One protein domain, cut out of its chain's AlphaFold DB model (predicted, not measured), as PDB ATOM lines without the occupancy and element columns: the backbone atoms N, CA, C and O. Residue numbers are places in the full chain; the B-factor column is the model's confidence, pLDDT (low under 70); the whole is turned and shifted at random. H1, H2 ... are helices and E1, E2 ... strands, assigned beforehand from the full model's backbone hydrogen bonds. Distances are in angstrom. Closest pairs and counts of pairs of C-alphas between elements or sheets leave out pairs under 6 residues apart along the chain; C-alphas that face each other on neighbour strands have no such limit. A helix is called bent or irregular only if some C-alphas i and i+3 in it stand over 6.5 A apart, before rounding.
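What this domain is: This is residues 31 to 192 of the 657 residues of an uncharacterized protein of Beutenbergia cavernae (strain ATCC BAA-8 / DSM 12333 / NBRC 16432) (UniProt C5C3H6). Four long helices, H2, H3, H5 and H6, form an elongated bundle, with the short H1 crossing near one end and H4 and strand E1 at that same end. A long link, residues 103 to 130, runs outside the bundle from H4 to H5 at the other end. The 162 printed residues, mostly helix by class, hold six named helices and one named strand in the order H1 H2 H3 H4 H5 E1 H6. The whole is compact, with a radius of gyration of the C-alphas of 16.8 A and spans of 51 by 32 by 26 A.

How they stand to each other: Start at H1, residues 31 to 37; it touches H2, residues 41 to 60, about perpendicular at 84 degrees, closest at the C-alphas of Leu 34 and Pro 41, 5.6 A. H2 and H3, residues 66 to 87, form a hairpin at a shallow tilt of 23 degrees, closest at C-alphas 49 and 79, 6.2 A. H4, residues 96 to 102, is close to H1 but not clearly touching: C-alphas 35 and 100 are 7.6 A apart. H5, residues 131 to 150, touches H3 the same way, closest at C-alphas 82 and 146, 5.8 A. E1, residues 155 to 157, pairs with no named strand; residues 90 to 91 pair with it, parallel. The hub H6, residues 159 to 191, touches H1, H2, H3 and H5; its closest C-alphas to H2 are Glu 177 and Ala 52, 4.2 A. Every O i to N i+4 pair is within hydrogen-bond range in H1 to H5, and 27 of 29 in H6.

Where its parts are: Find C-alpha 31 at (166.492, 199.320, 177.071), where H1 begins. H2 is 28.8 A long, H3 31.8 A, H5 27.7 A. H6, only just irregular with C-alphas 161 and 164 6.9 A apart, runs 47.0 A to C-alpha 191 at (155.275, 166.791, 196.859).

The domain as a whole: The C-alphas farthest apart, Ala 98 and Arg 192, are 52.1 A apart. The printed part has no cut. Look for pLDDT under 70 at residues 36 to 38 and 93 to 116.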
ATOM      1  N   GLY A  31     167.224 198.074 176.861       75.94
ATOM      2  CA  GLY A  31     166.492 199.320 177.071       75.94
ATOM      3  C   GLY A  31     165.359 199.530 176.071       75.94
ATOM      4  O   GLY A  31     164.294 200.031 176.431       75.94
ATOM      5  N   ALA A  32     165.542 199.099 174.821       72.38
ATOM      6  CA  ALA A  32     164.483 199.172 173.825       72.38
ATOM      7  C   ALA A  32     163.323 198.209 174.165       72.38
ATOM      8  O   ALA A  32     162.165 198.544 173.914       72.38
ATOM      9  N   ARG A  33     163.611 197.061 174.803       73.19
ATOM     10  CA  ARG A  33     162.592 196.111 175.286       73.19
ATOM     11  C   ARG A  33     161.769 196.701 176.408       73.19
ATOM     12  O   ARG A  33     160.543 196.657 176.367       73.19
ATOM     13  N   LEU A  34     162.438 197.316 177.368       76.81
ATOM     14  CA  LEU A  34     161.771 197.986 178.472       76.81
ATOM     15  C   LEU A  34     160.812 199.090 177.983       76.81
ATOM     16  O   LEU A  34     159.695 199.205 178.477       76.81
ATOM     17  N   LEU A  35     161.203 199.842 176.949       73.56
ATOM     18  CA  LEU A  35     160.352 200.863 176.320       73.56
ATOM     19  C   LEU A  35     159.177 200.308 175.505       73.56
ATOM     20  O   LEU A  35     158.229 201.053 175.236       73.56
ATOM     21  N   ALA A  36     159.262 199.062 175.039       67.38
ATOM     22  CA  ALA A  36     158.173 198.400 174.325       67.38
ATOM     23  C   ALA A  36     157.091 197.893 175.290       67.38
ATOM     24  O   ALA A  36     155.917 197.854 174.924       67.38
ATOM     25  N   LEU A  37     157.493 197.546 176.515       66.44
ATOM     26  CA  LEU A  37     156.631 196.989 177.555       66.44
ATOM     27  C   LEU A  37     155.733 198.021 178.237       66.44
ATOM     28  O   LEU A  37     154.583 197.721 178.547       66.44
ATOM     29  N   SER A  38     156.249 199.225 178.475       67.38
ATOM     30  CA  SER A  38     155.542 200.246 179.243       67.38
ATOM     31  C   SER A  38     155.877 201.653 178.755       67.38
ATOM     32  O   SER A  38     156.936 201.906 178.173       67.38
ATOM     33  N   ASP A  39     154.951 202.579 178.998       71.00
ATOM     34  CA  ASP A  39     155.201 204.016 178.875       71.00
ATOM     35  C   ASP A  39     156.010 204.551 180.073       71.00
ATOM     36  O   ASP A  39     156.654 205.588 179.957       71.00
ATOM     37  N   ASP A  40     156.069 203.817 181.190       82.94
ATOM     38  CA  ASP A  40     156.970 204.096 182.312       82.94
ATOM     39  C   ASP A  40     158.017 202.973 182.453       82.94
ATOM     40  O   ASP A  40     157.753 201.942 183.085       82.94
ATOM     41  N   PRO A  41     159.218 203.141 181.866       83.31
ATOM     42  CA  PRO A  41     160.261 202.123 181.923       83.31
ATOM     43  C   PRO A  41     160.844 201.939 183.333       83.31
ATOM     44  O   PRO A  41     161.340 200.859 183.642       83.31
ATOM     45  N   VAL A  42     160.803 202.958 184.201       89.44
ATOM     46  CA  VAL A  42     161.339 202.847 185.568       89.44
ATOM     47  C   VAL A  42     160.391 202.013 186.424       89.44
ATOM     48  O   VAL A  42     160.842 201.092 187.106       89.44
ATOM     49  N   ALA A  43     159.086 202.288 186.342       88.31
ATOM     50  CA  ALA A  43     158.071 201.500 187.036       88.31
ATOM     51  C   ALA A  43     158.043 200.043 186.550       88.31
ATOM     52  O   ALA A  43     157.983 199.130 187.371       88.31
ATOM     53  N   GLU A  44     158.162 199.807 185.240       86.56
ATOM     54  CA  GLU A  44     158.206 198.447 184.685       86.56
ATOM     55  C   GLU A  44     159.441 197.666 185.157       86.56
ATOM     56  O   GLU A  44     159.330 196.502 185.544       86.56
ATOM     57  N   ALA A  45     160.618 198.303 185.183       90.56
ATOM     58  CA  ALA A  45     161.822 197.672 185.719       90.56
ATOM     59  C   ALA A  45     161.661 197.333 187.211       90.56
ATOM     60  O   ALA A  45     162.040 196.240 187.632       90.56
ATOM     61  N   GLY A  46     161.059 198.238 187.991       93.81
ATOM     62  CA  GLY A  46     160.720 197.997 189.395       93.81
ATOM     63  C   GLY A  46     159.778 196.805 189.571       93.81
ATOM     64  O   GLY A  46     160.089 195.893 190.332       93.81
ATOM     65  N   SER A  47     158.693 196.750 188.795       90.12
ATOM     66  CA  SER A  47     157.721 195.651 188.837       90.12
ATOM     67  C   SER A  47     158.351 194.293 188.495       90.12
ATOM     68  O   SER A  47     158.048 193.287 189.134       90.12
ATOM     69  N   GLN A  48     159.270 194.237 187.522       89.56
ATOM     70  CA  GLN A  48     160.001 193.003 187.204       89.56
ATOM     71  C   GLN A  48     160.903 192.542 188.353       89.56
ATOM     72  O   GLN A  48     160.936 191.349 188.650       89.56
ATOM     73  N   VAL A  49     161.591 193.468 189.025       95.06
ATOM     74  CA  VAL A  49     162.402 193.147 190.210       95.06
ATOM     75  C   VAL A  49     161.527 192.640 191.356       95.06
ATOM     76  O   VAL A  49     161.859 191.622 191.957       95.06
ATOM     77  N   GLU A  50     160.393 193.283 191.625       94.31
ATOM     78  CA  GLU A  50     159.465 192.865 192.684       94.31
ATOM     79  C   GLU A  50     158.889 191.465 192.428       94.31
ATOM     80  O   GLU A  50     158.913 190.619 193.322       94.31
ATOM     81  N   ARG A  51     158.453 191.170 191.193       90.00
ATOM     82  CA  ARG A  51     158.000 189.818 190.816       90.00
ATOM     83  C   ARG A  51     159.084 188.765 191.027       90.00
ATOM     84  O   ARG A  51     158.794 187.685 191.535       90.00
ATOM     85  N   ALA A  52     160.328 189.082 190.670       92.69
ATOM     86  CA  ALA A  52     161.453 188.181 190.878       92.69
ATOM     87  C   ALA A  52     161.735 187.943 192.369       92.69
ATOM     88  O   ALA A  52     162.001 186.809 192.752       92.69
ATOM     89  N   GLN A  53     161.630 188.970 193.218       95.44
ATOM     90  CA  GLN A  53     161.800 188.819 194.668       95.44
ATOM     91  C   GLN A  53     160.736 187.907 195.282       95.44
ATOM     92  O   GLN A  53     161.079 187.042 196.086       95.44
ATOM     93  N   VAL A  54     159.470 188.057 194.874       93.50
ATOM     94  CA  VAL A  54     158.385 187.160 195.306       93.50
ATOM     95  C   VAL A  54     158.673 185.725 194.866       93.50
ATOM     96  O   VAL A  54     158.619 184.817 195.684       93.50
ATOM     97  N   ALA A  55     159.074 185.518 193.609       91.75
ATOM     98  CA  ALA A  55     159.389 184.184 193.103       91.75
ATOM     99  C   ALA A  55     160.578 183.527 193.833       91.75
ATOM    100  O   ALA A  55     160.552 182.322 194.077       91.75
ATOM    101  N   VAL A  56     161.606 184.300 194.201       95.19
ATOM    102  CA  VAL A  56     162.736 183.804 195.007       95.19
ATOM    103  C   VAL A  56     162.275 183.407 196.408       95.19
ATOM    104  O   VAL A  56     162.652 182.339 196.884       95.19
ATOM    105  N   ALA A  57     161.441 184.227 197.052       93.56
ATOM    106  CA  ALA A  57     160.884 183.911 198.365       93.56
ATOM    107  C   ALA A  57     160.023 182.638 198.328       93.56
ATOM    108  O   ALA A  57     160.184 181.772 199.187       93.56
ATOM    109  N   ASP A  58     159.183 182.489 197.298       91.25
ATOM    110  CA  ASP A  58     158.387 181.281 197.069       91.25
ATOM    111  C   ASP A  58     159.284 180.044 196.915       91.25
ATOM    112  O   ASP A  58     159.025 179.017 197.533       91.25
ATOM    113  N   ALA A  59     160.359 180.132 196.121       91.12
ATOM    114  CA  ALA A  59     161.277 179.014 195.898       91.12
ATOM    115  C   ALA A  59     162.056 178.621 197.167       91.12
ATOM    116  O   ALA A  59     162.187 177.433 197.457       91.12
ATOM    117  N   LEU A  60     162.529 179.599 197.947       92.00
ATOM    118  CA  LEU A  60     163.187 179.355 199.238       92.00
ATOM    119  C   LEU A  60     162.234 178.702 200.251       92.00
ATOM    120  O   LEU A  60     162.641 177.822 201.007       92.00
ATOM    121  N   GLY A  61     160.952 179.080 200.230       88.56
ATOM    122  CA  GLY A  61     159.919 178.512 201.099       88.56
ATOM    123  C   GLY A  61     159.616 177.027 200.859       88.56
ATOM    124  O   GLY A  61     158.971 176.406 201.701       88.56
ATOM    125  N   LEU A  62     160.083 176.448 199.747       85.44
ATOM    126  CA  LEU A  62     159.842 175.047 199.374       85.44
ATOM    127  C   LEU A  62     160.914 174.069 199.882       85.44
ATOM    128  O   LEU A  62     160.776 172.870 199.662       85.44
ATOM    129  N   GLY A  63     161.960 174.543 200.568       79.00
ATOM    130  CA  GLY A  63     162.978 173.666 201.163       79.00
ATOM    131  C   GLY A  63     163.880 172.985 200.129       79.00
ATOM    132  O   GLY A  63     163.975 171.760 200.087       79.00
ATOM    133  N   VAL A  64     164.528 173.787 199.282       85.31
ATOM    134  CA  VAL A  64     165.500 173.315 198.281       85.31
ATOM    135  C   VAL A  64     166.836 172.892 198.910       85.31
ATOM    136  O   VAL A  64     167.073 173.111 200.096       85.31
ATOM    137  N   ASP A  65     167.723 172.269 198.125       87.81
ATOM    138  CA  ASP A  65     169.059 171.893 198.603       87.81
ATOM    139  C   ASP A  65     169.923 173.110 199.002       87.81
ATOM    140  O   ASP A  65     169.594 174.269 198.723       87.81
ATOM    141  N   ALA A  66     171.020 172.850 199.721       89.75
ATOM    142  CA  ALA A  66     171.869 173.898 200.290       89.75
ATOM    143  C   ALA A  66     172.519 174.788 199.216       89.75
ATOM    144  O   ALA A  66     172.554 176.008 199.380       89.75
ATOM    145  N   ASP A  67     172.969 174.199 198.106       88.62
ATOM    146  CA  ASP A  67     173.622 174.925 197.013       88.62
ATOM    147  C   ASP A  67     172.625 175.864 196.312       88.62
ATOM    148  O   ASP A  67     172.936 177.019 196.002       88.62
ATOM    149  N   LEU A  68     171.393 175.395 196.090       90.75
ATOM    150  CA  LEU A  68     170.327 176.200 195.507       90.75
ATOM    151  C   LEU A  68     169.846 177.280 196.479       90.75
ATOM    152  O   LEU A  68     169.560 178.395 196.045       90.75
ATOM    153  N   THR A  69     169.809 176.981 197.779       94.12
ATOM    154  CA  THR A  69     169.503 177.964 198.830       94.12
ATOM    155  C   THR A  69     170.497 179.124 198.785       94.12
ATOM    156  O   THR A  69     170.076 180.271 198.646       94.12
ATOM    157  N   GLU A  70     171.805 178.843 198.792       95.00
ATOM    158  CA  GLU A  70     172.851 179.874 198.711       95.00
ATOM    159  C   GLU A  70     172.719 180.717 197.430       95.00
ATOM    160  O   GLU A  70     172.775 181.951 197.459       95.00
ATOM    161  N   ALA A  71     172.479 180.065 196.289       93.94
ATOM    162  CA  ALA A  71     172.305 180.739 195.007       93.94
ATOM    163  C   ALA A  71     171.073 181.670 194.981       93.94
ATOM    164  O   ALA A  71     171.135 182.776 194.428       93.94
ATOM    165  N   LEU A  72     169.956 181.242 195.575       95.62
ATOM    166  CA  LEU A  72     168.718 182.021 195.665       95.62
ATOM    167  C   LEU A  72     168.837 183.180 196.664       95.62
ATOM    168  O   LEU A  72     168.383 184.285 196.363       95.62
ATOM    169  N   GLU A  73     169.502 182.982 197.802       96.50
ATOM    170  CA  GLU A  73     169.812 184.059 198.751       96.50
ATOM    171  C   GLU A  73     170.720 185.121 198.118       96.50
ATOM    172  O   GLU A  73     170.473 186.326 198.247       96.50
ATOM    173  N   TYR A  74     171.721 184.693 197.344       97.00
ATOM    174  CA  TYR A  74     172.556 185.607 196.569       97.00
ATOM    175  C   TYR A  74     171.727 186.407 195.552       97.00
ATOM    176  O   TYR A  74     171.877 187.632 195.454       97.00
ATOM    177  N   ALA A  75     170.812 185.751 194.829       96.31
ATOM    178  CA  ALA A  75     169.892 186.420 193.908       96.31
ATOM    179  C   ALA A  75     169.014 187.457 194.628       96.31
ATOM    180  O   ALA A  75     168.893 188.590 194.155       96.31
ATOM    181  N   ALA A  76     168.451 187.102 195.787       97.19
ATOM    182  CA  ALA A  76     167.640 187.999 196.609       97.19
ATOM    183  C   ALA A  76     168.422 189.261 197.008       97.19
ATOM    184  O   ALA A  76     167.908 190.376 196.870       97.19
ATOM    185  N   GLY A  77     169.685 189.103 197.421       97.69
ATOM    186  CA  GLY A  77     170.575 190.217 197.748       97.69
ATOM    187  C   GLY A  77     170.822 191.158 196.563       97.69
ATOM    188  O   GLY A  77     170.747 192.382 196.715       97.69
ATOM    189  N   GLN A  78     171.056 190.610 195.364       97.88
ATOM    190  CA  GLN A  78     171.223 191.409 194.143       97.88
ATOM    191  C   GLN A  78     169.931 192.138 193.748       97.88
ATOM    192  O   GLN A  78     169.976 193.320 193.400       97.88
ATOM    193  N   LEU A  79     168.776 191.471 193.832       97.75
ATOM    194  CA  LEU A  79     167.477 192.071 193.520       97.75
ATOM    195  C   LEU A  79     167.113 193.198 194.495       97.75
ATOM    196  O   LEU A  79     166.631 194.243 194.063       97.75
ATOM    197  N   ASP A  80     167.393 193.047 195.792       97.81
ATOM    198  CA  ASP A  80     167.145 194.115 196.769       97.81
ATOM    199  C   ASP A  80     168.076 195.322 196.558       97.81
ATOM    200  O   ASP A  80     167.637 196.476 196.625       97.81
ATOM    201  N   ALA A  81     169.346 195.085 196.207       96.50
ATOM    202  CA  ALA A  81     170.246 196.153 195.777       96.50
ATOM    203  C   ALA A  81     169.707 196.877 194.530       96.50
ATOM    204  O   ALA A  81     169.659 198.110 194.511       96.50
ATOM    205  N   ALA A  82     169.238 196.127 193.530       96.00
ATOM    206  CA  ALA A  82     168.651 196.673 192.313       96.00
ATOM    207  C   ALA A  82     167.405 197.523 192.600       96.00
ATOM    208  O   ALA A  82     167.307 198.650 192.117       96.00
ATOM    209  N   ARG A  83     166.489 197.026 193.441       97.06
ATOM    210  CA  ARG A  83     165.265 197.727 193.856       97.06
ATOM    211  C   ARG A  83     165.576 199.087 194.477       97.06
ATOM    212  O   ARG A  83     164.991 200.094 194.077       97.06
ATOM    213  N   ARG A  84     166.543 199.140 195.405       95.31
ATOM    214  CA  ARG A  84     167.011 200.402 196.005       95.31
ATOM    215  C   ARG A  84     167.566 201.364 194.953       95.31
ATOM    216  O   ARG A  84     167.229 202.543 194.972       95.31
ATOM    217  N   MET A  85     168.375 200.869 194.015       94.75
ATOM    218  CA  MET A  85     168.945 201.701 192.950       94.75
ATOM    219  C   MET A  85     167.875 202.240 191.994       94.75
ATOM    220  O   MET A  85     167.922 203.421 191.662       94.75
ATOM    221  N   ILE A  86     166.906 201.416 191.577       93.69
ATOM    222  CA  ILE A  86     165.803 201.816 190.685       93.69
ATOM    223  C   ILE A  86     164.966 202.928 191.325       93.69
ATOM    224  O   ILE A  86     164.650 203.910 190.655       93.69
ATOM    225  N   ALA A  87     164.670 202.828 192.626       91.69
ATOM    226  CA  ALA A  87     163.894 203.838 193.350       91.69
ATOM    227  C   ALA A  87     164.525 205.248 193.296       91.69
ATOM    228  O   ALA A  87     163.812 206.260 193.316       91.69
ATOM    229  N   GLU A  88     165.855 205.328 193.180       90.75
ATOM    230  CA  GLU A  88     166.612 206.579 193.066       90.75
ATOM    231  C   GLU A  88     166.662 207.156 191.642       90.75
ATOM    232  O   GLU A  88     167.069 208.311 191.475       90.75
ATOM    233  N   VAL A  89     166.274 206.389 190.616       87.75
ATOM    234  CA  VAL A  89     166.392 206.814 189.215       87.75
ATOM    235  C   VAL A  89     165.366 207.898 188.879       87.75
ATOM    236  O   VAL A  89     164.170 207.772 189.152       87.75
ATOM    237  N   ARG A  90     165.834 208.989 188.265       85.69
ATOM    238  CA  ARG A  90     165.020 210.089 187.727       85.69
ATOM    239  C   ARG A  90     165.551 210.489 186.349       85.69
ATOM    240  O   ARG A  90     166.661 211.018 186.245       85.69
ATOM    241  N   ILE A  91     164.753 210.245 185.308       80.75
ATOM    242  CA  ILE A  91     165.102 210.522 183.905       80.75
ATOM    243  C   ILE A  91     164.617 211.931 183.533       80.75
ATOM    244  O   ILE A  91     163.425 212.204 183.634       80.75
ATOM    245  N   GLN A  92     165.526 212.822 183.116       70.50
ATOM    246  CA  GLN A  92     165.196 214.225 182.793       70.50
ATOM    247  C   GLN A  92     164.569 214.412 181.398       70.50
ATOM    248  O   GLN A  92     163.636 215.195 181.258       70.50
ATOM    249  N   ASP A  93     165.025 213.657 180.390       66.88
ATOM    250  CA  ASP A  93     164.690 213.882 178.969       66.88
ATOM    251  C   ASP A  93     163.838 212.752 178.350       66.88
ATOM    252  O   ASP A  93     164.109 212.288 177.236       66.88
ATOM    253  N   LEU A  94     162.841 212.228 179.070       68.69
ATOM    254  CA  LEU A  94     162.031 211.110 178.567       68.69
ATOM    255  C   LEU A  94     160.906 211.580 177.618       68.69
ATOM    256  O   LEU A  94     159.727 211.533 177.954       68.69
ATOM    257  N   ASP A  95     161.259 211.994 176.398       69.44
ATOM    258  CA  ASP A  95     160.294 212.152 175.294       69.44
ATOM    259  C   ASP A  95     160.056 210.792 174.613       69.44
ATOM    260  O   ASP A  95     160.727 210.427 173.641       69.44
ATOM    261  N   LEU A  96     159.109 210.009 175.143       65.38
ATOM    262  CA  LEU A  96     158.780 208.660 174.656       65.38
ATOM    263  C   LEU A  96     158.499 208.615 173.138       65.38
ATOM    264  O   LEU A  96     159.073 207.754 172.463       65.38
ATOM    265  N   PRO A  97     157.684 209.516 172.545       61.81
ATOM    266  CA  PRO A  97     157.506 209.576 171.096       61.81
ATOM    267  C   PRO A  97     158.792 209.797 170.293       61.81
ATOM    268  O   PRO A  97     158.924 209.194 169.219       61.81
ATOM    269  N   ALA A  98     159.707 210.656 170.747       60.19
ATOM    270  CA  ALA A  98     160.965 210.916 170.043       60.19
ATOM    271  C   ALA A  98     161.982 209.783 170.234       60.19
ATOM    272  O   ALA A  98     162.639 209.383 169.268       60.19
ATOM    273  N   VAL A  99     162.066 209.223 171.443       61.16
ATOM    274  CA  VAL A  99     162.930 208.084 171.774       61.16
ATOM    275  C   VAL A  99     162.481 206.847 170.992       61.16
ATOM    276  O   VAL A  99     163.276 206.289 170.239       61.16
ATOM    277  N   ARG A 100     161.196 206.471 171.017       61.12
ATOM    278  CA  ARG A 100     160.677 205.325 170.237       61.12
ATOM    279  C   ARG A 100     160.850 205.479 168.719       61.12
ATOM    280  O   ARG A 100     160.927 204.484 168.011       61.12
ATOM    281  N   ALA A 101     160.909 206.708 168.197       57.41
ATOM    282  CA  ALA A 101     161.118 206.961 166.766       57.41
ATOM    283  C   ALA A 101     162.588 206.866 166.324       57.41
ATOM    284  O   ALA A 101     162.849 206.586 165.154       57.41
ATOM    285  N   LYS A 102     163.539 207.137 167.228       51.19
ATOM    286  CA  LYS A 102     164.981 207.198 166.928       51.19
ATOM    287  C   LYS A 102     165.749 205.941 167.337       51.19
ATOM    288  O   LYS A 102     166.846 205.720 166.833       51.19
ATOM    289  N   THR A 103     165.205 205.135 168.242       50.88
ATOM    290  CA  THR A 103     165.991 204.132 168.966       50.88
ATOM    291  C   THR A 103     165.807 202.742 168.368       50.88
ATOM    292  O   THR A 103     164.894 202.012 168.734       50.88
ATOM    293  N   LEU A 104     166.684 202.393 167.426       50.53
ATOM    294  CA  LEU A 104     166.928 201.002 167.012       50.53
ATOM    295  C   LEU A 104     168.187 200.425 167.659       50.53
ATOM    296  O   LEU A 104     168.317 199.213 167.760       50.53
ATOM    297  N   GLU A 105     169.084 201.293 168.120       51.62
ATOM    298  CA  GLU A 105     170.339 200.945 168.770       51.62
ATOM    299  C   GLU A 105     170.588 202.031 169.826       51.62
ATOM    300  O   GLU A 105     170.817 203.191 169.480       51.62
ATOM    301  N   ILE A 106     170.465 201.700 171.113       55.06
ATOM    302  CA  ILE A 106     170.983 202.564 172.183       55.06
ATOM    303  C   ILE A 106     172.501 202.321 172.197       55.06
ATOM    304  O   ILE A 106     172.914 201.193 172.467       55.06
ATOM    305  N   PRO A 107     173.355 203.311 171.872       48.25
ATOM    306  CA  PRO A 107     174.797 203.089 171.823       48.25
ATOM    307  C   PRO A 107     175.323 202.603 173.181       48.25
ATOM    308  O   PRO A 107     175.119 203.272 174.192       48.25
ATOM    309  N   GLY A 108     175.988 201.446 173.200       55.56
ATOM    310  CA  GLY A 108     176.511 200.821 174.424       55.56
ATOM    311  C   GLY A 108     175.517 199.942 175.196       55.56
ATOM    312  O   GLY A 108     175.906 199.344 176.198       55.56
ATOM    313  N   ASP A 109     174.265 199.825 174.743       60.44
ATOM    314  CA  ASP A 109     173.291 198.878 175.298       60.44
ATOM    315  C   ASP A 109     173.628 197.458 174.805       60.44
ATOM    316  O   ASP A 109     173.801 197.263 173.595       60.44
ATOM    317  N   PRO A 110     173.806 196.468 175.701       58.06
ATOM    318  CA  PRO A 110     174.149 195.112 175.294       58.06
ATOM    319  C   PRO A 110     173.078 194.511 174.368       58.06
ATOM    320  O   PRO A 110     171.881 194.714 174.607       58.06
ATOM    321  N   PRO A 111     173.486 193.721 173.354       59.19
ATOM    322  CA  PRO A 111     172.540 192.876 172.644       59.19
ATOM    323  C   PRO A 111     171.905 191.920 173.651       59.19
ATOM    324  O   PRO A 111     172.584 191.379 174.532       59.19
ATOM    325  N   VAL A 112     170.595 191.737 173.549       59.69
ATOM    326  CA  VAL A 112     169.900 190.807 174.434       59.69
ATOM    327  C   VAL A 112     169.921 189.443 173.775       59.69
ATOM    328  O   VAL A 112     169.230 189.237 172.784       59.69
ATOM    329  N   VAL A 113     170.643 188.492 174.378       53.88
ATOM    330  CA  VAL A 113     170.355 187.069 174.156       53.88
ATOM    331  C   VAL A 113     169.064 186.788 174.895       53.88
ATOM    332  O   VAL A 113     169.024 186.405 176.060       53.88
ATOM    333  N   LEU A 114     168.004 187.141 174.198       52.09
ATOM    334  CA  LEU A 114     166.657 186.697 174.408       52.09
ATOM    335  C   LEU A 114     166.756 185.167 174.310       52.09
ATOM    336  O   LEU A 114     167.295 184.673 173.318       52.09
ATOM    337  N   GLY A 115     166.246 184.405 175.278       58.00
ATOM    338  CA  GLY A 115     166.211 182.946 175.122       58.00
ATOM    339  C   GLY A 115     166.608 182.142 176.350       58.00
ATOM    340  O   GLY A 115     167.344 182.621 177.207       58.00
ATOM    341  N   ALA A 116     166.123 180.904 176.436       65.94
ATOM    342  CA  ALA A 116     166.661 179.919 177.344       65.94
ATOM    343  C   ALA A 116     167.907 179.428 176.622       65.94
ATOM    344  O   ALA A 116     167.896 179.282 175.394       65.94
ATOM    345  N   ALA A 117     169.009 179.245 177.341       73.62
ATOM    346  CA  ALA A 117     170.239 178.818 176.693       73.62
ATOM    347  C   ALA A 117     169.983 177.504 175.944       73.62
ATOM    348  O   ALA A 117     169.336 176.608 176.480       73.62
ATOM    349  N   THR A 118     170.455 177.385 174.703       77.75
ATOM    350  CA  THR A 118     170.501 176.074 174.047       77.75
ATOM    351  C   THR A 118     171.771 175.383 174.508       77.75
ATOM    352  O   THR A 118     172.858 175.937 174.353       77.75
ATOM    353  N   LEU A 119     171.636 174.204 175.106       79.69
ATOM    354  CA  LEU A 119     172.781 173.426 175.555       79.69
ATOM    355  C   LEU A 119     173.463 172.753 174.364       79.69
ATOM    356  O   LEU A 119     172.798 172.266 173.452       79.69
ATOM    357  N   GLU A 120     174.790 172.676 174.407       81.69
ATOM    358  CA  GLU A 120     175.575 171.903 173.435       81.69
ATOM    359  C   GLU A 120     175.538 170.397 173.740       81.69
ATOM    360  O   GLU A 120     175.640 169.568 172.835       81.69
ATOM    361  N   VAL A 121     175.352 170.039 175.015       82.75
ATOM    362  CA  VAL A 121     175.337 168.661 175.519       82.75
ATOM    363  C   VAL A 121     174.052 168.417 176.319       82.75
ATOM    364  O   VAL A 121     173.609 169.320 177.033       82.75
ATOM    365  N   PRO A 122     173.433 167.226 176.220       82.75
ATOM    366  CA  PRO A 122     172.249 166.908 177.006       82.75
ATOM    367  C   PRO A 122     172.492 166.887 178.520       82.75
ATOM    368  O   PRO A 122     173.541 166.437 178.975       82.75
ATOM    369  N   ALA A 123     171.487 167.303 179.294       82.38
ATOM    370  CA  ALA A 123     171.546 167.406 180.757       82.38
ATOM    371  C   ALA A 123     170.440 166.583 181.452       82.38
ATOM    372  O   ALA A 123     169.665 167.095 182.255       82.38
ATOM    373  N   LEU A 124     170.322 165.291 181.121       71.38
ATOM    374  CA  LEU A 124     169.247 164.420 181.632       71.38
ATOM    375  C   LEU A 124     169.305 164.118 183.140       71.38
ATOM    376  O   LEU A 124     168.295 163.656 183.678       71.38
ATOM    377  N   GLY A 125     170.467 164.315 183.775       70.94
ATOM    378  CA  GLY A 125     170.712 164.017 185.192       70.94
ATOM    379  C   GLY A 125     170.396 165.167 186.149       70.94
ATOM    380  O   GLY A 125     170.242 164.927 187.343       70.94
ATOM    381  N   ASP A 126     170.252 166.389 185.636       70.06
ATOM    382  CA  ASP A 126     169.824 167.533 186.434       70.06
ATOM    383  C   ASP A 126     168.317 167.364 186.665       70.06
ATOM    384  O   ASP A 126     167.548 167.360 185.701       70.06
ATOM    385  N   GLY A 127     167.861 167.199 187.913       81.38
ATOM    386  CA  GLY A 127     166.429 167.018 188.216       81.38
ATOM    387  C   GLY A 127     165.519 168.058 187.535       81.38
ATOM    388  O   GLY A 127     164.385 167.747 187.176       81.38
ATOM    389  N   ILE A 128     166.061 169.256 187.279       88.88
ATOM    390  CA  ILE A 128     165.545 170.260 186.342       88.88
ATOM    391  C   ILE A 128     166.555 170.431 185.207       88.88
ATOM    392  O   ILE A 128     167.702 170.813 185.442       88.88
ATOM    393  N   TYR A 129     166.114 170.233 183.966       90.00
ATOM    394  CA  TYR A 129     167.006 170.207 182.809       90.00
ATOM    395  C   TYR A 129     167.767 171.535 182.626       90.00
ATOM    396  O   TYR A 129     167.164 172.589 182.379       90.00
ATOM    397  N   GLY A 130     169.101 171.472 182.718       87.94
ATOM    398  CA  GLY A 130     170.013 172.596 182.490       87.94
ATOM    399  C   GLY A 130     170.059 173.643 183.608       87.94
ATOM    400  O   GLY A 130     170.590 174.731 183.379       87.94
ATOM    401  N   LEU A 131     169.510 173.355 184.797       89.12
ATOM    402  CA  LEU A 131     169.424 174.330 185.890       89.12
ATOM    403  C   LEU A 131     170.790 174.838 186.338       89.12
ATOM    404  O   LEU A 131     170.997 176.047 186.378       89.12
ATOM    405  N   THR A 132     171.725 173.937 186.629       85.12
ATOM    406  CA  THR A 132     173.032 174.285 187.199       85.12
ATOM    407  C   THR A 132     173.811 175.240 186.290       85.12
ATOM    408  O   THR A 132     174.336 176.261 186.742       85.12
ATOM    409  N   LEU A 133     173.842 174.950 184.985       82.44
ATOM    410  CA  LEU A 133     174.533 175.789 184.004       82.44
ATOM    411  C   LEU A 133     173.827 177.140 183.822       82.44
ATOM    412  O   LEU A 133     174.478 178.188 183.847       82.44
ATOM    413  N   SER A 134     172.499 177.124 183.662       86.25
ATOM    414  CA  SER A 134     171.715 178.338 183.432       86.25
ATOM    415  C   SER A 134     171.723 179.263 184.643       86.25
ATOM    416  O   SER A 134     171.917 180.463 184.474       86.25
ATOM    417  N   LEU A 135     171.580 178.737 185.862       88.19
ATOM    418  CA  LEU A 135     171.526 179.541 187.082       88.19
ATOM    419  C   LEU A 135     172.815 180.341 187.276       88.19
ATOM    420  O   LEU A 135     172.760 181.546 187.516       88.19
ATOM    421  N   ARG A 136     173.981 179.723 187.054       87.69
ATOM    422  CA  ARG A 136     175.267 180.433 187.092       87.69
ATOM    423  C   ARG A 136     175.321 181.584 186.084       87.69
ATOM    424  O   ARG A 136     175.794 182.674 186.419       87.69
ATOM    425  N   GLY A 137     174.835 181.360 184.863       86.06
ATOM    426  CA  GLY A 137     174.745 182.391 183.827       86.06
ATOM    427  C   GLY A 137     173.793 183.528 184.210       86.06
ATOM    428  O   GLY A 137     174.152 184.698 184.079       86.06
ATOM    429  N   ILE A 138     172.620 183.187 184.749       88.69
ATOM    430  CA  ILE A 138     171.594 184.133 185.204       88.69
ATOM    431  C   ILE A 138     172.131 185.013 186.334       88.69
ATOM    432  O   ILE A 138     172.033 186.235 186.245       88.69
ATOM    433  N   LEU A 139     172.745 184.420 187.362       91.81
ATOM    434  CA  LEU A 139     173.318 185.166 188.484       91.81
ATOM    435  C   LEU A 139     174.467 186.066 188.031       91.81
ATOM    436  O   LEU A 139     174.517 187.235 188.405       91.81
ATOM    437  N   THR A 140     175.347 185.566 187.158       90.75
ATOM    438  CA  THR A 140     176.434 186.375 186.583       90.75
ATOM    439  C   THR A 140     175.879 187.575 185.815       90.75
ATOM    440  O   THR A 140     176.360 188.697 185.987       90.75
ATOM    441  N   TYR A 141     174.849 187.361 184.990       88.62
ATOM    442  CA  TYR A 141     174.192 188.426 184.239       88.62
ATOM    443  C   TYR A 141     173.522 189.445 185.166       88.62
ATOM    444  O   TYR A 141     173.732 190.645 184.993       88.62
ATOM    445  N   LEU A 142     172.772 188.987 186.176       92.06
ATOM    446  CA  LEU A 142     172.118 189.856 187.151       92.06
ATOM    447  C   LEU A 142     173.145 190.713 187.900       92.06
ATOM    448  O   LEU A 142     173.008 191.933 187.923       92.06
ATOM    449  N   THR A 143     174.211 190.115 188.434       94.62
ATOM    450  CA  THR A 143     175.268 190.850 189.148       94.62
ATOM    451  C   THR A 143     175.945 191.885 188.250       94.62
ATOM    452  O   THR A 143     176.186 193.020 188.673       94.62
ATOM    453  N   GLN A 144     176.220 191.546 186.986       91.56
ATOM    454  CA  GLN A 144     176.755 192.508 186.018       91.56
ATOM    455  C   GLN A 144     175.758 193.632 185.712       91.56
ATOM    456  O   GLN A 144     176.163 194.793 185.635       91.56
ATOM    457  N   ALA A 145     174.470 193.322 185.557       91.00
ATOM    458  CA  ALA A 145     173.424 194.309 185.305       91.00
ATOM    459  C   ALA A 145     173.263 195.280 186.485       91.00
ATOM    460  O   ALA A 145     173.246 196.495 186.281       91.00
ATOM    461  N   VAL A 146     173.239 194.763 187.717       94.44
ATOM    462  CA  VAL A 146     173.183 195.564 188.950       94.44
ATOM    463  C   VAL A 146     174.434 196.428 189.091       94.44
ATOM    464  O   VAL A 146     174.325 197.620 189.369       94.44
ATOM    465  N   SER A 147     175.620 195.884 188.806       93.06
ATOM    466  CA  SER A 147     176.873 196.651 188.839       93.06
ATOM    467  C   SER A 147     176.881 197.795 187.818       93.06
ATOM    468  O   SER A 147     177.278 198.917 188.139       93.06
ATOM    469  N   ARG A 148     176.391 197.546 186.595       89.75
ATOM    470  CA  ARG A 148     176.248 198.579 185.554       89.75
ATOM    471  C   ARG A 148     175.263 199.670 185.966       89.75
ATOM    472  O   ARG A 148     175.559 200.850 185.781       89.75
ATOM    473  N   LEU A 149     174.123 199.301 186.554       90.44
ATOM    474  CA  LEU A 149     173.176 200.277 187.098       90.44
ATOM    475  C   LEU A 149     173.810 201.085 188.244       90.44
ATOM    476  O   LEU A 149     173.631 202.301 188.308       90.44
ATOM    477  N   GLY A 150     174.609 200.438 189.095       88.88
ATOM    478  CA  GLY A 150     175.361 201.072 190.178       88.88
ATOM    479  C   GLY A 150     176.360 202.133 189.703       88.88
ATOM    480  O   GLY A 150     176.504 203.158 190.364       88.88
ATOM    481  N   GLY A 151     176.995 201.923 188.545       86.56
ATOM    482  CA  GLY A 151     177.922 202.876 187.919       86.56
ATOM    483  C   GLY A 151     177.261 203.986 187.091       86.56
ATOM    484  O   GLY A 151     177.959 204.853 186.567       86.56
ATOM    485  N   THR A 152     175.932 203.976 186.946       85.75
ATOM    486  CA  THR A 152     175.197 204.939 186.112       85.75
ATOM    487  C   THR A 152     174.714 206.134 186.949       85.75
ATOM    488  O   THR A 152     174.222 205.933 188.061       85.75
ATOM    489  N   PRO A 153     174.775 207.386 186.448       81.81
ATOM    490  CA  PRO A 153     174.163 208.527 187.130       81.81
ATOM    491  C   PRO A 153     172.655 208.301 187.307       81.81
ATOM    492  O   PRO A 153     171.950 208.064 186.330       81.81
ATOM    493  N   ARG A 154     172.148 208.357 188.546       80.88
ATOM    494  CA  ARG A 154     170.736 208.036 188.848       80.88
ATOM    495  C   ARG A 154     169.825 209.262 188.910       80.88
ATOM    496  O   ARG A 154     168.639 209.159 188.619       80.88
ATOM    497  N   ARG A 155     170.362 210.441 189.232       78.50
ATOM    498  CA  ARG A 155     169.593 211.691 189.327       78.50
ATOM    499  C   ARG A 155     169.907 212.597 188.147       78.50
ATOM    500  O   ARG A 155     171.068 212.921 187.924       78.50
ATOM    501  N   GLY A 156     168.872 213.023 187.428       70.75
ATOM    502  CA  GLY A 156     169.018 213.981 186.333       70.75
ATOM    503  C   GLY A 156     169.739 213.423 185.109       70.75
ATOM    504  O   GLY A 156     170.446 214.143 184.415       70.75
ATOM    505  N   ALA A 157     169.618 212.119 184.874       74.00
ATOM    506  CA  ALA A 157     170.337 211.456 183.803       74.00
ATOM    507  C   ALA A 157     169.536 211.454 182.496       74.00
ATOM    508  O   ALA A 157     168.307 211.323 182.486       74.00
ATOM    509  N   ALA A 158     170.254 211.567 181.377       76.50
ATOM    510  CA  ALA A 158     169.677 211.433 180.047       76.50
ATOM    511  C   ALA A 158     169.167 209.998 179.829       76.50
ATOM    512  O   ALA A 158     169.861 209.035 180.164       76.50
ATOM    513  N   ALA A 159     168.000 209.847 179.191       74.50
ATOM    514  CA  ALA A 159     167.346 208.550 178.977       74.50
ATOM    515  C   ALA A 159     168.284 207.494 178.356       74.50
ATOM    516  O   ALA A 159     168.317 206.348 178.798       74.50
ATOM    517  N   ARG A 160     169.126 207.900 177.395       73.19
ATOM    518  CA  ARG A 160     170.106 207.024 176.726       73.19
ATOM    519  C   ARG A 160     171.106 206.347 177.676       73.19
ATOM    520  O   ARG A 160     171.595 205.276 177.349       73.19
ATOM    521  N   ASN A 161     171.404 206.957 178.826       77.62
ATOM    522  CA  ASN A 161     172.383 206.438 179.782       77.62
ATOM    523  C   ASN A 161     171.751 205.445 180.771       77.62
ATOM    524  O   ASN A 161     172.449 204.573 181.273       77.62
ATOM    525  N   CYS A 162     170.450 205.569 181.057       82.94
ATOM    526  CA  CYS A 162     169.772 204.761 182.078       82.94
ATOM    527  C   CYS A 162     168.951 203.606 181.503       82.94
ATOM    528  O   CYS A 162     168.807 202.586 182.171       82.94
ATOM    529  N   LEU A 163     168.417 203.740 180.284       83.75
ATOM    530  CA  LEU A 163     167.498 202.749 179.717       83.75
ATOM    531  C   LEU A 163     168.147 201.377 179.503       83.75
ATOM    532  O   LEU A 163     167.529 200.374 179.840       83.75
ATOM    533  N   GLY A 164     169.383 201.318 179.002       84.12
ATOM    534  CA  GLY A 164     170.102 200.050 178.817       84.12
ATOM    535  C   GLY A 164     170.382 199.313 180.138       84.12
ATOM    536  O   GLY A 164     170.003 198.147 180.275       84.12
ATOM    537  N   PRO A 165     170.977 199.979 181.152       88.25
ATOM    538  CA  PRO A 165     171.164 199.396 182.484       88.25
ATOM    539  C   PRO A 165     169.858 198.979 183.175       88.25
ATOM    540  O   PRO A 165     169.789 197.867 183.697       88.25
ATOM    541  N   LEU A 166     168.809 199.814 183.137       89.31
ATOM    542  CA  LEU A 166     167.485 199.461 183.670       89.31
ATOM    543  C   LEU A 166     166.899 198.243 182.956       89.31
ATOM    544  O   LEU A 166     166.433 197.312 183.607       89.31
ATOM    545  N   GLY A 167     166.973 198.230 181.624       86.56
ATOM    546  CA  GLY A 167     166.539 197.103 180.811       86.56
ATOM    547  C   GLY A 167     167.289 195.828 181.178       86.56
ATOM    548  O   GLY A 167     166.668 194.789 181.352       86.56
ATOM    549  N   SER A 168     168.608 195.903 181.368       87.25
ATOM    550  CA  SER A 168     169.433 194.746 181.748       87.25
ATOM    551  C   SER A 168     169.059 194.195 183.129       87.25
ATOM    552  O   SER A 168     169.032 192.983 183.325       87.25
ATOM    553  N   VAL A 169     168.738 195.060 184.096       91.69
ATOM    554  CA  VAL A 169     168.265 194.623 185.421       91.69
ATOM    555  C   VAL A 169     166.891 193.963 185.322       91.69
ATOM    556  O   VAL A 169     166.704 192.879 185.866       91.69
ATOM    557  N   ALA A 170     165.958 194.569 184.587       88.88
ATOM    558  CA  ALA A 170     164.620 194.020 184.362       88.88
ATOM    559  C   ALA A 170     164.688 192.631 183.684       88.88
ATOM    560  O   ALA A 170     164.069 191.662 184.128       88.88
ATOM    561  N   MET A 171     165.560 192.495 182.679       84.56
ATOM    562  CA  MET A 171     165.904 191.223 182.040       84.56
ATOM    563  C   MET A 171     166.418 190.179 183.034       84.56
ATOM    564  O   MET A 171     165.908 189.060 183.066       84.56
ATOM    565  N   GLY A 172     167.416 190.543 183.845       88.00
ATOM    566  CA  GLY A 172     168.006 189.646 184.836       88.00
ATOM    567  C   GLY A 172     166.981 189.192 185.873       88.00
ATOM    568  O   GLY A 172     166.904 188.004 186.175       88.00
ATOM    569  N   ALA A 173     166.134 190.110 186.340       90.81
ATOM    570  CA  ALA A 173     165.025 189.805 187.235       90.81
ATOM    571  C   ALA A 173     164.028 188.829 186.595       90.81
ATOM    572  O   ALA A 173     163.666 187.834 187.217       90.81
ATOM    573  N   THR A 174     163.663 189.035 185.326       86.25
ATOM    574  CA  THR A 174     162.796 188.098 184.594       86.25
ATOM    575  C   THR A 174     163.418 186.701 184.508       86.25
ATOM    576  O   THR A 174     162.714 185.706 184.671       86.25
ATOM    577  N   TYR A 175     164.728 186.588 184.267       86.62
ATOM    578  CA  TYR A 175     165.396 185.284 184.242       86.62
ATOM    579  C   TYR A 175     165.381 184.588 185.607       86.62
ATOM    580  O   TYR A 175     165.118 183.386 185.666       86.62
ATOM    581  N   VAL A 176     165.583 185.337 186.694       90.88
ATOM    582  CA  VAL A 176     165.470 184.804 188.059       90.88
ATOM    583  C   VAL A 176     164.039 184.363 188.373       90.88
ATOM    584  O   VAL A 176     163.859 183.233 188.822       90.88
ATOM    585  N   GLU A 177     163.025 185.188 188.081       89.94
ATOM    586  CA  GLU A 177     161.604 184.844 188.274       89.94
ATOM    587  C   GLU A 177     161.272 183.500 187.613       89.94
ATOM    588  O   GLU A 177     160.628 182.641 188.212       89.94
ATOM    589  N   ARG A 178     161.744 183.289 186.378       85.25
ATOM    590  CA  ARG A 178     161.465 182.069 185.610       85.25
ATOM    591  C   ARG A 178     162.193 180.849 186.158       85.25
ATOM    592  O   ARG A 178     161.562 179.804 186.279       85.25
ATOM    593  N   ALA A 179     163.471 180.976 186.518       89.75
ATOM    594  CA  ALA A 179     164.210 179.885 187.149       89.75
ATOM    595  C   ALA A 179     163.532 179.453 188.459       89.75
ATOM    596  O   ALA A 179     163.255 178.269 188.644       89.75
ATOM    597  N   CYS A 180     163.160 180.416 189.306       91.56
ATOM    598  CA  CYS A 180     162.414 180.160 190.539       91.56
ATOM    599  C   CYS A 180     161.044 179.534 190.258       91.56
ATOM    600  O   CYS A 180     160.635 178.603 190.943       91.56
ATOM    601  N   GLY A 181     160.354 179.984 189.207       89.88
ATOM    602  CA  GLY A 181     159.081 179.406 188.791       89.88
ATOM    603  C   GLY A 181     159.186 177.935 188.374       89.88
ATOM    604  O   GLY A 181     158.303 177.143 188.711       89.88
ATOM    605  N   VAL A 182     160.270 177.549 187.692       90.94
ATOM    606  CA  VAL A 182     160.559 176.146 187.349       90.94
ATOM    607  C   VAL A 182     160.874 175.325 188.591       90.94
ATOM    608  O   VAL A 182     160.318 174.240 188.744       90.94
ATOM    609  N   ILE A 183     161.711 175.854 189.487       91.69
ATOM    610  CA  ILE A 183     162.038 175.217 190.769       91.69
ATOM    611  C   ILE A 183     160.756 174.950 191.562       91.69
ATOM    612  O   ILE A 183     160.511 173.817 191.971       91.69
ATOM    613  N   ALA A 184     159.889 175.958 191.682       90.44
ATOM    614  CA  ALA A 184     158.621 175.831 192.383       90.44
ATOM    615  C   ALA A 184     157.687 174.801 191.735       90.44
ATOM    616  O   ALA A 184     157.078 173.991 192.430       90.44
ATOM    617  N   SER A 185     157.604 174.790 190.402       88.19
ATOM    618  CA  SER A 185     156.798 173.812 189.658       88.19
ATOM    619  C   SER A 185     157.292 172.381 189.871       88.19
ATOM    620  O   SER A 185     156.485 171.471 190.064       88.19
ATOM    621  N   GLN A 186     158.612 172.180 189.852       87.88
ATOM    622  CA  GLN A 186     159.230 170.871 190.041       87.88
ATOM    623  C   GLN A 186     159.036 170.357 191.472       87.88
ATOM    624  O   GLN A 186     158.612 169.216 191.651       87.88
ATOM    625  N   ALA A 187     159.312 171.193 192.477       87.62
ATOM    626  CA  ALA A 187     159.114 170.846 193.884       87.62
ATOM    627  C   ALA A 187     157.647 170.484 194.157       87.62
ATOM    628  O   ALA A 187     157.350 169.446 194.745       87.62
ATOM    629  N   TRP A 188     156.712 171.266 193.607       85.62
ATOM    630  CA  TRP A 188     155.285 170.983 193.731       85.62
ATOM    631  C   TRP A 188     154.882 169.626 193.144       85.62
ATOM    632  O   TRP A 188     154.070 168.915 193.738       85.62
ATOM    633  N   GLY A 189     155.438 169.263 191.983       77.94
ATOM    634  CA  GLY A 189     155.198 167.965 191.350       77.94
ATOM    635  C   GLY A 189     155.738 166.787 192.166       77.94
ATOM    636  O   GLY A 189     155.112 165.728 192.187       77.94
ATOM    637  N   PHE A 190     156.860 166.977 192.868       80.25
ATOM    638  CA  PHE A 190     157.427 165.970 193.768       80.25
ATOM    639  C   PHE A 190     156.564 165.764 195.021       80.25
ATOM    640  O   PHE A 190     156.276 164.624 195.379       80.25
ATOM    641  N   ASP A 191     156.093 166.850 195.639       79.94
ATOM    642  CA  ASP A 191     155.275 166.791 196.859       79.94
ATOM    643  C   ASP A 191     153.858 166.256 196.614       79.94
ATOM    644  O   ASP A 191     153.203 165.742 197.524       79.94
ATOM    645  N   ARG A 192     153.344 166.412 195.388       77.19
ATOM    646  CA  ARG A 192     151.976 166.029 195.004       77.19
ATOM    647  C   ARG A 192     151.979 165.122 193.771       77.19
ATOM    648  O   ARG A 192     151.450 165.508 192.722       77.19
TER     649      ARG A 192